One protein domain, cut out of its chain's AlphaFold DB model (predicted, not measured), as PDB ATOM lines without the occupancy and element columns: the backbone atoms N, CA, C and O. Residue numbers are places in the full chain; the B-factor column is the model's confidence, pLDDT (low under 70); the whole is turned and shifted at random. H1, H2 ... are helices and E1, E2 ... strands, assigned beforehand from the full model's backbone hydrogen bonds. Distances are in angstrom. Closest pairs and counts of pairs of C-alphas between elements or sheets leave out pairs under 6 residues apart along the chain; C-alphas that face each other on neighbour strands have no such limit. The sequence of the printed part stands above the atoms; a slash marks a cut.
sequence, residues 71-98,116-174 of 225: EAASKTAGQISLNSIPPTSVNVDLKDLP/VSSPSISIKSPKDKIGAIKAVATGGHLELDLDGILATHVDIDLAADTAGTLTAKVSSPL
ATOM      1  N   GLU A  71     152.054 162.580 227.156       48.97
ATOM      2  CA  GLU A  71     151.726 163.707 226.306       48.97
ATOM      3  C   GLU A  71     152.867 164.707 226.470       48.97
ATOM      4  O   GLU A  71     153.138 165.135 227.593       48.97
ATOM      5  N   ALA A  72     153.525 165.034 225.359       53.31
ATOM      6  CA  ALA A  72     154.498 166.108 225.237       53.31
ATOM      7  C   ALA A  72     154.208 167.262 226.203       53.31
ATOM      8  O   ALA A  72     153.188 167.955 226.080       53.31
ATOM      9  N   ALA A  73     155.082 167.425 227.195       62.66
ATOM     10  CA  ALA A  73     154.886 168.398 228.261       62.66
ATOM     11  C   ALA A  73     154.982 169.835 227.723       62.66
ATOM     12  O   ALA A  73     154.341 170.740 228.267       62.66
ATOM     13  N   SER A  74     155.745 170.040 226.643       76.44
ATOM     14  CA  SER A  74     155.908 171.337 225.998       76.44
ATOM     15  C   SER A  74     155.072 171.451 224.722       76.44
ATOM     16  O   SER A  74     154.996 170.550 223.887       76.44
ATOM     17  N   LYS A  75     154.436 172.613 224.542       84.50
ATOM     18  CA  LYS A  75     153.719 172.947 223.299       84.50
ATOM     19  C   LYS A  75     154.671 173.438 222.210       84.50
ATOM     20  O   LYS A  75     154.321 173.365 221.034       84.50
ATOM     21  N   THR A  76     155.840 173.936 222.598       85.56
ATOM     22  CA  THR A  76     156.838 174.565 221.726       85.56
ATOM     23  C   THR A  76     157.962 173.618 221.324       85.56
ATOM     24  O   THR A  76     158.675 173.914 220.369       85.56
ATOM     25  N   ALA A  77     158.089 172.466 221.984       85.69
ATOM     26  CA  ALA A  77     159.105 171.476 221.660       85.69
ATOM     27  C   ALA A  77     158.826 170.733 220.347       85.69
ATOM     28  O   ALA A  77     157.685 170.353 220.047       85.69
ATOM     29  N   GLY A  78     159.895 170.481 219.586       87.12
ATOM     30  CA  GLY A  78     159.882 169.526 218.479       87.12
ATOM     31  C   GLY A  78     159.607 168.120 219.001       87.12
ATOM     32  O   GLY A  78     160.095 167.751 220.061       87.12
ATOM     33  N   GLN A  79     158.804 167.349 218.279       89.06
ATOM     34  CA  GLN A  79     158.258 166.093 218.786       89.06
ATOM     35  C   GLN A  79     158.937 164.916 218.095       89.06
ATOM     36  O   GLN A  79     158.864 164.797 216.874       89.06
ATOM     37  N   ILE A  80     159.585 164.040 218.856       89.31
ATOM     38  CA  ILE A  80     160.232 162.823 218.362       89.31
ATOM     39  C   ILE A  80     159.647 161.646 219.138       89.31
ATOM     40  O   ILE A  80     159.692 161.619 220.355       89.31
ATOM     41  N   SER A  81     159.111 160.637 218.469       88.06
ATOM     42  CA  SER A  81     158.588 159.434 219.119       88.06
ATOM     43  C   SER A  81     159.385 158.215 218.680       88.06
ATOM     44  O   SER A  81     159.466 157.944 217.483       88.06
ATOM     45  N   LEU A  82     159.951 157.474 219.634       88.25
ATOM     46  CA  LEU A  82     160.603 156.185 219.408       88.25
ATOM     47  C   LEU A  82     159.614 155.054 219.707       88.25
ATOM     48  O   LEU A  82     159.372 154.704 220.860       88.25
ATOM     49  N   ASN A  83     159.063 154.460 218.657       85.38
ATOM     50  CA  ASN A  83     157.975 153.487 218.744       85.38
ATOM     51  C   ASN A  83     158.461 152.029 218.738       85.38
ATOM     52  O   ASN A  83     157.701 151.126 219.080       85.38
ATOM     53  N   SER A  84     159.693 151.752 218.296       82.38
ATOM     54  CA  SER A  84     160.231 150.382 218.208       82.38
ATOM     55  C   SER A  84     161.758 150.341 218.294       82.38
ATOM     56  O   SER A  84     162.437 151.225 217.774       82.38
ATOM     57  N   ILE A  85     162.291 149.281 218.914       83.50
ATOM     58  CA  ILE A  85     163.727 148.967 218.990       83.50
ATOM     59  C   ILE A  85     163.918 147.502 218.540       83.50
ATOM     60  O   ILE A  85     163.275 146.625 219.122       83.50
ATOM     61  N   PRO A  86     164.782 147.202 217.548       83.88
ATOM     62  CA  PRO A  86     165.610 148.142 216.788       83.88
ATOM     63  C   PRO A  86     164.777 148.994 215.808       83.88
ATOM     64  O   PRO A  86     163.736 148.535 215.333       83.88
ATOM     65  N   PRO A  87     165.212 150.227 215.488       82.19
ATOM     66  CA  PRO A  87     164.499 151.069 214.536       82.19
ATOM     67  C   PRO A  87     164.666 150.548 213.101       82.19
ATOM     68  O   PRO A  87     165.774 150.236 212.673       82.19
ATOM     69  N   THR A  88     163.567 150.481 212.347       86.00
ATOM     70  CA  THR A  88     163.540 150.020 210.945       86.00
ATOM     71  C   THR A  88     163.046 151.083 209.965       86.00
ATOM     72  O   THR A  88     163.280 150.964 208.767       86.00
ATOM     73  N   SER A  89     162.373 152.129 210.450       85.06
ATOM     74  CA  SER A  89     161.820 153.204 209.620       85.06
ATOM     75  C   SER A  89     161.725 154.528 210.382       85.06
ATOM     76  O   SER A  89     161.512 154.547 211.596       85.06
ATOM     77  N   VAL A  90     161.864 155.638 209.654       86.00
ATOM     78  CA  VAL A  90     161.732 157.006 210.173       86.00
ATOM     79  C   VAL A  90     160.691 157.741 209.337       86.00
ATOM     80  O   VAL A  90     160.807 157.779 208.115       86.00
ATOM     81  N   ASN A  91     159.694 158.331 209.990       85.38
ATOM     82  CA  ASN A  91     158.727 159.231 209.369       85.38
ATOM     83  C   ASN A  91     158.964 160.662 209.865       85.38
ATOM     84  O   ASN A  91     159.039 160.887 211.074       85.38
ATOM     85  N   VAL A  92     159.062 161.618 208.943       85.19
ATOM     86  CA  VAL A  92     159.298 163.037 209.232       85.19
ATOM     87  C   VAL A  92     158.118 163.852 208.714       85.19
ATOM     88  O   VAL A  92     158.013 164.122 207.521       85.19
ATOM     89  N   ASP A  93     157.242 164.269 209.624       81.25
ATOM     90  CA  ASP A  93     156.047 165.059 209.335       81.25
ATOM     91  C   ASP A  93     156.236 166.521 209.774       81.25
ATOM     92  O   ASP A  93     155.801 166.976 210.838       81.25
ATOM     93  N   LEU A  94     156.963 167.259 208.933       75.88
ATOM     94  CA  LEU A  94     157.266 168.684 209.102       75.88
ATOM     95  C   LEU A  94     156.556 169.557 208.057       75.88
ATOM     96  O   LEU A  94     157.031 170.645 207.744       75.88
ATOM     97  N   LYS A  95     155.418 169.094 207.513       68.38
ATOM     98  CA  LYS A  95     154.672 169.694 206.374       68.38
ATOM     99  C   LYS A  95     154.192 171.137 206.590       68.38
ATOM    100  O   LYS A  95     153.631 171.771 205.707       68.38
ATOM    101  N   ASP A  96     154.434 171.635 207.783       68.06
ATOM    102  CA  ASP A  96     153.667 172.638 208.473       68.06
ATOM    103  C   ASP A  96     154.560 173.783 208.983       68.06
ATOM    104  O   ASP A  96     154.053 174.758 209.542       68.06
ATOM    105  N   LEU A  97     155.879 173.648 208.794       62.53
ATOM    106  CA  LEU A  97     156.900 174.666 209.014       62.53
ATOM    107  C   LEU A  97     157.342 175.229 207.653       62.53
ATOM    108  O   LEU A  97     157.439 174.469 206.690       62.53
ATOM    109  N   PRO A  98     157.634 176.539 207.536       57.44
ATOM    110  CA  PRO A  98     158.218 177.095 206.320       57.44
ATOM    111  C   PRO A  98     159.616 176.495 206.112       57.44
ATOM    112  O   PRO A  98     160.599 176.915 206.718       57.44
ATOM    113  N   VAL A 116     154.280 153.012 205.093       67.94
ATOM    114  CA  VAL A 116     154.741 152.942 206.491       67.94
ATOM    115  C   VAL A 116     153.593 153.249 207.455       67.94
ATOM    116  O   VAL A 116     153.438 154.362 207.951       67.94
ATOM    117  N   SER A 117     152.787 152.234 207.772       74.69
ATOM    118  CA  SER A 117     151.657 152.369 208.707       74.69
ATOM    119  C   SER A 117     152.073 152.455 210.183       74.69
ATOM    120  O   SER A 117     151.250 152.774 211.041       74.69
ATOM    121  N   SER A 118     153.330 152.147 210.519       82.81
ATOM    122  CA  SER A 118     153.841 152.123 211.899       82.81
ATOM    123  C   SER A 118     155.350 152.409 211.929       82.81
ATOM    124  O   SER A 118     156.151 151.480 212.040       82.81
ATOM    125  N   PRO A 119     155.764 153.681 211.784       87.38
ATOM    126  CA  PRO A 119     157.177 154.032 211.742       87.38
ATOM    127  C   PRO A 119     157.853 153.791 213.095       87.38
ATOM    128  O   PRO A 119     157.279 154.103 214.142       87.38
ATOM    129  N   SER A 120     159.093 153.293 213.088       87.31
ATOM    130  CA  SER A 120     159.863 153.095 214.327       87.31
ATOM    131  C   SER A 120     160.241 154.411 214.995       87.31
ATOM    132  O   SER A 120     160.342 154.458 216.216       87.31
ATOM    133  N   ILE A 121     160.441 155.467 214.205       87.56
ATOM    134  CA  ILE A 121     160.674 156.831 214.677       87.56
ATOM    135  C   ILE A 121     159.692 157.759 213.965       87.56
ATOM    136  O   ILE A 121     159.614 157.742 212.739       87.56
ATOM    137  N   SER A 122     158.957 158.583 214.708       88.50
ATOM    138  CA  SER A 122     158.112 159.642 214.143       88.50
ATOM    139  C   SER A 122     158.610 160.998 214.615       88.50
ATOM    140  O   SER A 122     158.720 161.223 215.809       88.50
ATOM    141  N   ILE A 123     158.898 161.902 213.686       88.44
ATOM    142  CA  ILE A 123     159.275 163.285 213.971       88.44
ATOM    143  C   ILE A 123     158.123 164.175 213.520       88.44
ATOM    144  O   ILE A 123     157.683 164.063 212.377       88.44
ATOM    145  N   LYS A 124     157.624 165.040 214.401       87.44
ATOM    146  CA  LYS A 124     156.515 165.958 214.132       87.44
ATOM    147  C   LYS A 124     156.880 167.387 214.510       87.44
ATOM    148  O   LYS A 124     157.712 167.644 215.381       87.44
ATOM    149  N   SER A 125     156.204 168.320 213.851       85.44
ATOM    150  CA  SER A 125     156.290 169.747 214.168       85.44
ATOM    151  C   SER A 125     155.797 170.030 215.600       85.44
ATOM    152  O   SER A 125     154.902 169.324 216.074       85.44
ATOM    153  N   PRO A 126     156.305 171.081 216.273       86.94
ATOM    154  CA  PRO A 126     155.730 171.559 217.530       86.94
ATOM    155  C   PRO A 126     154.233 171.866 217.407       86.94
ATOM    156  O   PRO A 126     153.775 172.331 216.357       86.94
ATOM    157  N   LYS A 127     153.478 171.666 218.496       87.56
ATOM    158  CA  LYS A 127     152.042 172.004 218.553       87.56
ATOM    159  C   LYS A 127     151.828 173.515 218.363       87.56
ATOM    160  O   LYS A 127     150.954 173.923 217.602       87.56
ATOM    161  N   ASP A 128     152.640 174.336 219.029       87.81
ATOM    162  CA  ASP A 128     152.694 175.793 218.882       87.81
ATOM    163  C   ASP A 128     153.950 176.214 218.110       87.81
ATOM    164  O   ASP A 128     155.020 176.461 218.667       87.81
ATOM    165  N   LYS A 129     153.805 176.304 216.788       85.00
ATOM    166  CA  LYS A 129     154.900 176.633 215.865       85.00
ATOM    167  C   LYS A 129     155.398 178.065 216.025       85.00
ATOM    168  O   LYS A 129     156.594 178.315 215.918       85.00
ATOM    169  N   ILE A 130     154.485 179.011 216.256       85.88
ATOM    170  CA  ILE A 130     154.843 180.426 216.413       85.88
ATOM    171  C   ILE A 130     155.560 180.618 217.746       85.88
ATOM    172  O   ILE A 130     156.583 181.300 217.791       85.88
ATOM    173  N   GLY A 131     155.073 179.964 218.803       85.12
ATOM    174  CA  GLY A 131     155.765 179.886 220.084       85.12
ATOM    175  C   GLY A 131     157.162 179.286 219.946       85.12
ATOM    176  O   GLY A 131     158.111 179.885 220.438       85.12
ATOM    177  N   ALA A 132     157.310 178.183 219.204       83.75
ATOM    178  CA  ALA A 132     158.604 177.541 218.962       83.75
ATOM    179  C   ALA A 132     159.591 178.461 218.220       83.75
ATOM    180  O   ALA A 132     160.725 178.644 218.658       83.75
ATOM    181  N   ILE A 133     159.150 179.109 217.133       83.06
ATOM    182  CA  ILE A 133     159.982 180.075 216.395       83.06
ATOM    183  C   ILE A 133     160.368 181.247 217.299       83.06
ATOM    184  O   ILE A 133     161.520 181.671 217.296       83.06
ATOM    185  N   LYS A 134     159.428 181.767 218.096       83.88
ATOM    186  CA  LYS A 134     159.697 182.865 219.027       83.88
ATOM    187  C   LYS A 134     160.672 182.447 220.129       83.88
ATOM    188  O   LYS A 134     161.559 183.233 220.454       83.88
ATOM    189  N   ALA A 135     160.541 181.242 220.680       81.25
ATOM    190  CA  ALA A 135     161.439 180.713 221.706       81.25
ATOM    191  C   ALA A 135     162.887 180.661 221.199       81.25
ATOM    192  O   ALA A 135     163.780 181.193 221.856       81.25
ATOM    193  N   VAL A 136     163.094 180.172 219.973       81.19
ATOM    194  CA  VAL A 136     164.417 180.161 219.333       81.19
ATOM    195  C   VAL A 136     164.889 181.581 219.005       81.19
ATOM    196  O   VAL A 136     166.003 181.956 219.351       81.19
ATOM    197  N   ALA A 137     164.049 182.397 218.363       80.06
ATOM    198  CA  ALA A 137     164.452 183.709 217.855       80.06
ATOM    199  C   ALA A 137     164.667 184.769 218.947       80.06
ATOM    200  O   ALA A 137     165.426 185.710 218.735       80.06
ATOM    201  N   THR A 138     163.975 184.657 220.086       79.19
ATOM    202  CA  THR A 138     164.012 185.668 221.159       79.19
ATOM    203  C   THR A 138     164.622 185.161 222.457       79.19
ATOM    204  O   THR A 138     165.274 185.938 223.146       79.19
ATOM    205  N   GLY A 139     164.418 183.885 222.791       71.38
ATOM    206  CA  GLY A 139     164.994 183.264 223.984       71.38
ATOM    207  C   GLY A 139     166.280 182.495 223.699       71.38
ATOM    208  O   GLY A 139     167.044 182.231 224.615       71.38
ATOM    209  N   GLY A 140     166.543 182.137 222.438       81.50
ATOM    210  CA  GLY A 140     167.652 181.258 222.097       81.50
ATOM    211  C   GLY A 140     167.456 179.828 222.599       81.50
ATOM    212  O   GLY A 140     168.429 179.097 222.639       81.50
ATOM    213  N   HIS A 141     166.246 179.411 222.971       81.12
ATOM    214  CA  HIS A 141     165.993 178.059 223.476       81.12
ATOM    215  C   HIS A 141     165.422 177.178 222.362       81.12
ATOM    216  O   HIS A 141     164.453 177.559 221.696       81.12
ATOM    217  N   LEU A 142     166.015 176.003 222.158       85.81
ATOM    218  CA  LEU A 142     165.502 174.949 221.289       85.81
ATOM    219  C   LEU A 142     165.105 173.745 222.140       85.81
ATOM    220  O   LEU A 142     165.950 173.083 222.734       85.81
ATOM    221  N   GLU A 143     163.814 173.434 222.135       86.19
ATOM    222  CA  GLU A 143     163.243 172.337 222.910       86.19
ATOM    223  C   GLU A 143     162.890 171.140 222.015       86.19
ATOM    224  O   GLU A 143     162.339 171.298 220.919       86.19
ATOM    225  N   LEU A 144     163.154 169.934 222.513       88.12
ATOM    226  CA  LEU A 144     162.847 168.654 221.883       88.12
ATOM    227  C   LEU A 144     162.245 167.698 222.921       88.12
ATOM    228  O   LEU A 144     162.871 167.396 223.935       88.12
ATOM    229  N   ASP A 145     161.059 167.180 222.633       88.38
ATOM    230  CA  ASP A 145     160.421 166.105 223.386       88.38
ATOM    231  C   ASP A 145     160.661 164.780 222.659       88.38
ATOM    232  O   ASP A 145     160.375 164.639 221.469       88.38
ATOM    233  N   LEU A 146     161.211 163.809 223.382       85.94
ATOM    234  CA  LEU A 146     161.324 162.420 222.974       85.94
ATOM    235  C   LEU A 146     160.284 161.612 223.750       85.94
ATOM    236  O   LEU A 146     160.367 161.547 224.973       85.94
ATOM    237  N   ASP A 147     159.357 160.982 223.041       83.31
ATOM    238  CA  ASP A 147     158.279 160.151 223.581       83.31
ATOM    239  C   ASP A 147     158.344 158.710 223.029       83.31
ATOM    240  O   ASP A 147     159.198 158.352 222.210       83.31
ATOM    241  N   GLY A 148     157.414 157.848 223.454       82.75
ATOM    242  CA  GLY A 148     157.327 156.444 223.044       82.75
ATOM    243  C   GLY A 148     157.954 155.518 224.082       82.75
ATOM    244  O   GLY A 148     157.565 155.539 225.246       82.75
ATOM    245  N   ILE A 149     158.922 154.691 223.678       79.12
ATOM    246  CA  ILE A 149     159.627 153.767 224.587       79.12
ATOM    247  C   ILE A 149     160.422 154.534 225.655       79.12
ATOM    248  O   ILE A 149     160.619 154.035 226.763       79.12
ATOM    249  N   LEU A 150     160.865 155.751 225.333       78.81
ATOM    250  CA  LEU A 150     161.639 156.625 226.204       78.81
ATOM    251  C   LEU A 150     160.952 157.985 226.273       78.81
ATOM    252  O   LEU A 150     160.691 158.574 225.233       78.81
ATOM    253  N   ALA A 151     160.706 158.482 227.486       84.81
ATOM    254  CA  ALA A 151     160.269 159.855 227.720       84.81
ATOM    255  C   ALA A 151     161.493 160.697 228.105       84.81
ATOM    256  O   ALA A 151     162.134 160.421 229.120       84.81
ATOM    257  N   THR A 152     161.899 161.666 227.292       84.56
ATOM    258  CA  THR A 152     163.050 162.540 227.563       84.56
ATOM    259  C   THR A 152     162.804 163.914 226.965       84.56
ATOM    260  O   THR A 152     162.475 164.028 225.798       84.56
ATOM    261  N   HIS A 153     163.013 164.960 227.751       87.50
ATOM    262  CA  HIS A 153     162.963 166.341 227.294       87.50
ATOM    263  C   HIS A 153     164.388 166.883 227.190       87.50
ATOM    264  O   HIS A 153     165.162 166.786 228.148       87.50
ATOM    265  N   VAL A 154     164.743 167.428 226.034       86.75
ATOM    266  CA  VAL A 154     166.038 168.056 225.768       86.75
ATOM    267  C   VAL A 154     165.799 169.522 225.447       86.75
ATOM    268  O   VAL A 154     165.030 169.853 224.554       86.75
ATOM    269  N   ASP A 155     166.483 170.388 226.170       85.00
ATOM    270  CA  ASP A 155     166.409 171.837 226.054       85.00
ATOM    271  C   ASP A 155     167.823 172.349 225.772       85.00
ATOM    272  O   ASP A 155     168.769 171.965 226.463       85.00
ATOM    273  N   ILE A 156     167.991 173.110 224.699       84.31
ATOM    274  CA  ILE A 156     169.284 173.586 224.211       84.31
ATOM    275  C   ILE A 156     169.265 175.109 224.223       84.31
ATOM    276  O   ILE A 156     168.475 175.724 223.509       84.31
ATOM    277  N   ASP A 157     170.202 175.709 224.949       81.50
ATOM    278  CA  ASP A 157     170.422 177.150 224.950       81.50
ATOM    279  C   ASP A 157     171.429 177.513 223.848       81.50
ATOM    280  O   ASP A 157     172.632 177.257 223.945       81.50
ATOM    281  N   LEU A 158     170.931 178.124 222.776       74.56
ATOM    282  CA  LEU A 158     171.705 178.704 221.677       74.56
ATOM    283  C   LEU A 158     172.282 180.079 222.043       74.56
ATOM    284  O   LEU A 158     173.243 180.524 221.417       74.56
ATOM    285  N   ALA A 159     171.720 180.751 223.048       68.88
ATOM    286  CA  ALA A 159     172.214 182.021 223.575       68.88
ATOM    287  C   ALA A 159     173.270 181.799 224.674       68.88
ATOM    288  O   ALA A 159     173.119 182.267 225.798       68.88
ATOM    289  N   ALA A 160     174.326 181.042 224.372       67.50
ATOM    290  CA  ALA A 160     175.387 180.788 225.340       67.50
ATOM    291  C   ALA A 160     176.225 182.053 225.606       67.50
ATOM    292  O   ALA A 160     176.655 182.733 224.672       67.50
ATOM    293  N   ASP A 161     176.528 182.316 226.880       73.62
ATOM    294  CA  ASP A 161     177.320 183.482 227.311       73.62
ATOM    295  C   ASP A 161     178.771 183.451 226.794       73.62
ATOM    296  O   ASP A 161     179.465 184.469 226.783       73.62
ATOM    297  N   THR A 162     179.254 182.274 226.379       76.44
ATOM    298  CA  THR A 162     180.617 182.068 225.878       76.44
ATOM    299  C   THR A 162     180.595 181.505 224.462       76.44
ATOM    300  O   THR A 162     180.013 180.451 224.194       76.44
ATOM    301  N   ALA A 163     181.295 182.182 223.549       73.75
ATOM    302  CA  ALA A 163     181.447 181.728 222.173       73.75
ATOM    303  C   ALA A 163     182.056 180.316 222.117       73.75
ATOM    304  O   ALA A 163     183.064 180.031 222.762       73.75
ATOM    305  N   GLY A 164     181.442 179.435 221.327       74.69
ATOM    306  CA  GLY A 164     181.880 178.045 221.172       74.69
ATOM    307  C   GLY A 164     181.404 177.089 222.271       74.69
ATOM    308  O   GLY A 164     181.763 175.915 222.230       74.69
ATOM    309  N   THR A 165     180.592 177.553 223.223       72.25
ATOM    310  CA  THR A 165     179.937 176.691 224.219       72.25
ATOM    311  C   THR A 165     178.455 176.530 223.900       72.25
ATOM    312  O   THR A 165     177.834 177.435 223.351       72.25
ATOM    313  N   LEU A 166     177.902 175.359 224.212       76.19
ATOM    314  CA  LEU A 166     176.482 175.048 224.076       76.19
ATOM    315  C   LEU A 166     176.016 174.452 225.399       76.19
ATOM    316  O   LEU A 166     176.605 173.477 225.876       76.19
ATOM    317  N   THR A 167     174.972 175.033 225.983       78.06
ATOM    318  CA  THR A 167     174.346 174.487 227.187       78.06
ATOM    319  C   THR A 167     173.156 173.646 226.761       78.06
ATOM    320  O   THR A 167     172.296 174.105 226.016       78.06
ATOM    321  N   ALA A 168     173.118 172.394 227.212       83.50
ATOM    322  CA  ALA A 168     171.988 171.506 226.993       83.50
ATOM    323  C   ALA A 168     171.518 170.927 228.328       83.50
ATOM    324  O   ALA A 168     172.305 170.369 229.096       83.50
ATOM    325  N   LYS A 169     170.219 171.036 228.591       83.44
ATOM    326  CA  LYS A 169     169.542 170.436 229.733       83.44
ATOM    327  C   LYS A 169     168.759 169.219 229.261       83.44
ATOM    328  O   LYS A 169     167.838 169.328 228.461       83.44
ATOM    329  N   VAL A 170     169.093 168.054 229.805       85.62
ATOM    330  CA  VAL A 170     168.378 166.801 229.536       85.62
ATOM    331  C   VAL A 170     167.595 166.395 230.777       85.62
ATOM    332  O   VAL A 170     168.161 166.237 231.857       85.62
ATOM    333  N   SER A 171     166.289 166.216 230.619       84.31
ATOM    334  CA  SER A 171     165.377 165.760 231.666       84.31
ATOM    335  C   SER A 171     164.787 164.415 231.256       84.31
ATOM    336  O   SER A 171     164.015 164.334 230.309       84.31
ATOM    337  N   SER A 172     165.150 163.344 231.961       83.44
ATOM    338  CA  SER A 172     164.681 161.986 231.669       83.44
ATOM    339  C   SER A 172     164.412 161.217 232.963       83.44
ATOM    340  O   SER A 172     165.215 161.325 233.893       83.44
ATOM    341  N   PRO A 173     163.350 160.391 233.044       79.31
ATOM    342  CA  PRO A 173     163.140 159.466 234.157       79.31
ATOM    343  C   PRO A 173     164.248 158.416 234.283       79.31
ATOM    344  O   PRO A 173     164.413 157.836 235.354       79.31
ATOM    345  N   LEU A 174     164.992 158.161 233.200       78.62
ATOM    346  CA  LEU A 174     166.119 157.229 233.196       78.62
ATOM    347  C   LEU A 174     167.396 157.826 233.781       78.62
ATOM    348  O   LEU A 174     168.307 157.072 234.114       78.62
TER     349      LEU A 174
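This is residues 71 to 98 and 116 to 174 of the 225 residues of the protein "WW domain-containing protein" of Thalassiosira oceanica (UniProt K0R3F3). One twisted sheet of six strands makes the body, and a single helix, H1, sits beside the strands at one end of the sheet, where E4 begins, so that neither face is covered by a named helix. The printed part has 87 residues, with E1, E2, E3, H1, E4, E5 and E6 along the chain. The mixed sheet has the order E2, E3, E1, E4, E5, E6, and its pairs E2 with E3 and E1 with E4 are parallel, the others antiparallel. The class is mixed, helices and strands, with under half of the residues in named elements. The whole is only just compact, close to loose, with a radius of gyration of the C-alphas of 14.1 A and spans of 43 by 32 by 23 A.

E1 is residues 78 to 82, 13.4 A long, beginning at C-alpha 78 at (159.882, 169.526, 218.479). E2 is residues 90 to 93, 9.9 A, and E3 is residues 121 to 124, 10.0 A. H1, residues 129 to 139, is 14.6 A long, with C-alpha 129 at (154.900, 176.633, 215.865). E4, residues 141 to 148, is the longest strand at 23.3 A. E5 is residues 152 to 157, 16.6 A. E6, residues 167 to 171, 13.3 A, ends at C-alpha 171 at (165.377, 165.760, 231.666).

In the sheet, E1 is an inner strand, antiparallel to E3 at 163 degrees, with N 81 and O 122 2.8 A apart. E1 is parallel to E4 at 25 degrees, with N 80 and O 145 at 2.8 A. E2, an edge strand, is parallel to E3 at 11 degrees, with N 91 and O 121 at 2.8 A. E4, E5 and E6 form a meander, each strand the antiparallel neighbour of the one before. E4 and E5 are a hairpin at 168 degrees, with N 144 and O 154 at 2.8 A. E5 and E6 are a hairpin at 163 degrees, with N 155 and O 169 at 2.9 A; E6 is the other edge strand. H1 is on the sheet and stands at the sheet's level, with a height over the sheet of 1.0 A. The closest C-alphas of H1 and E4 are those of Ala 135 and His 141, 5.6 A apart. In H1 every O i to N i+4 pair is within hydrogen-bond range. E2 and E6 are apart.

The two C-alphas farthest apart are those of Ser 117 and Thr 162, 44.9 A. Residues 99 to 115 are not printed, and C-alphas 98 and 116 are 24.4 A apart across this cut, in the link from E2 to E3. Of the links that are printed whole, none is long. The mean pLDDT of the printed part is 80.8; it is under 70 at residues 71 to 73, 95 to 98, 116 and 159 to 160.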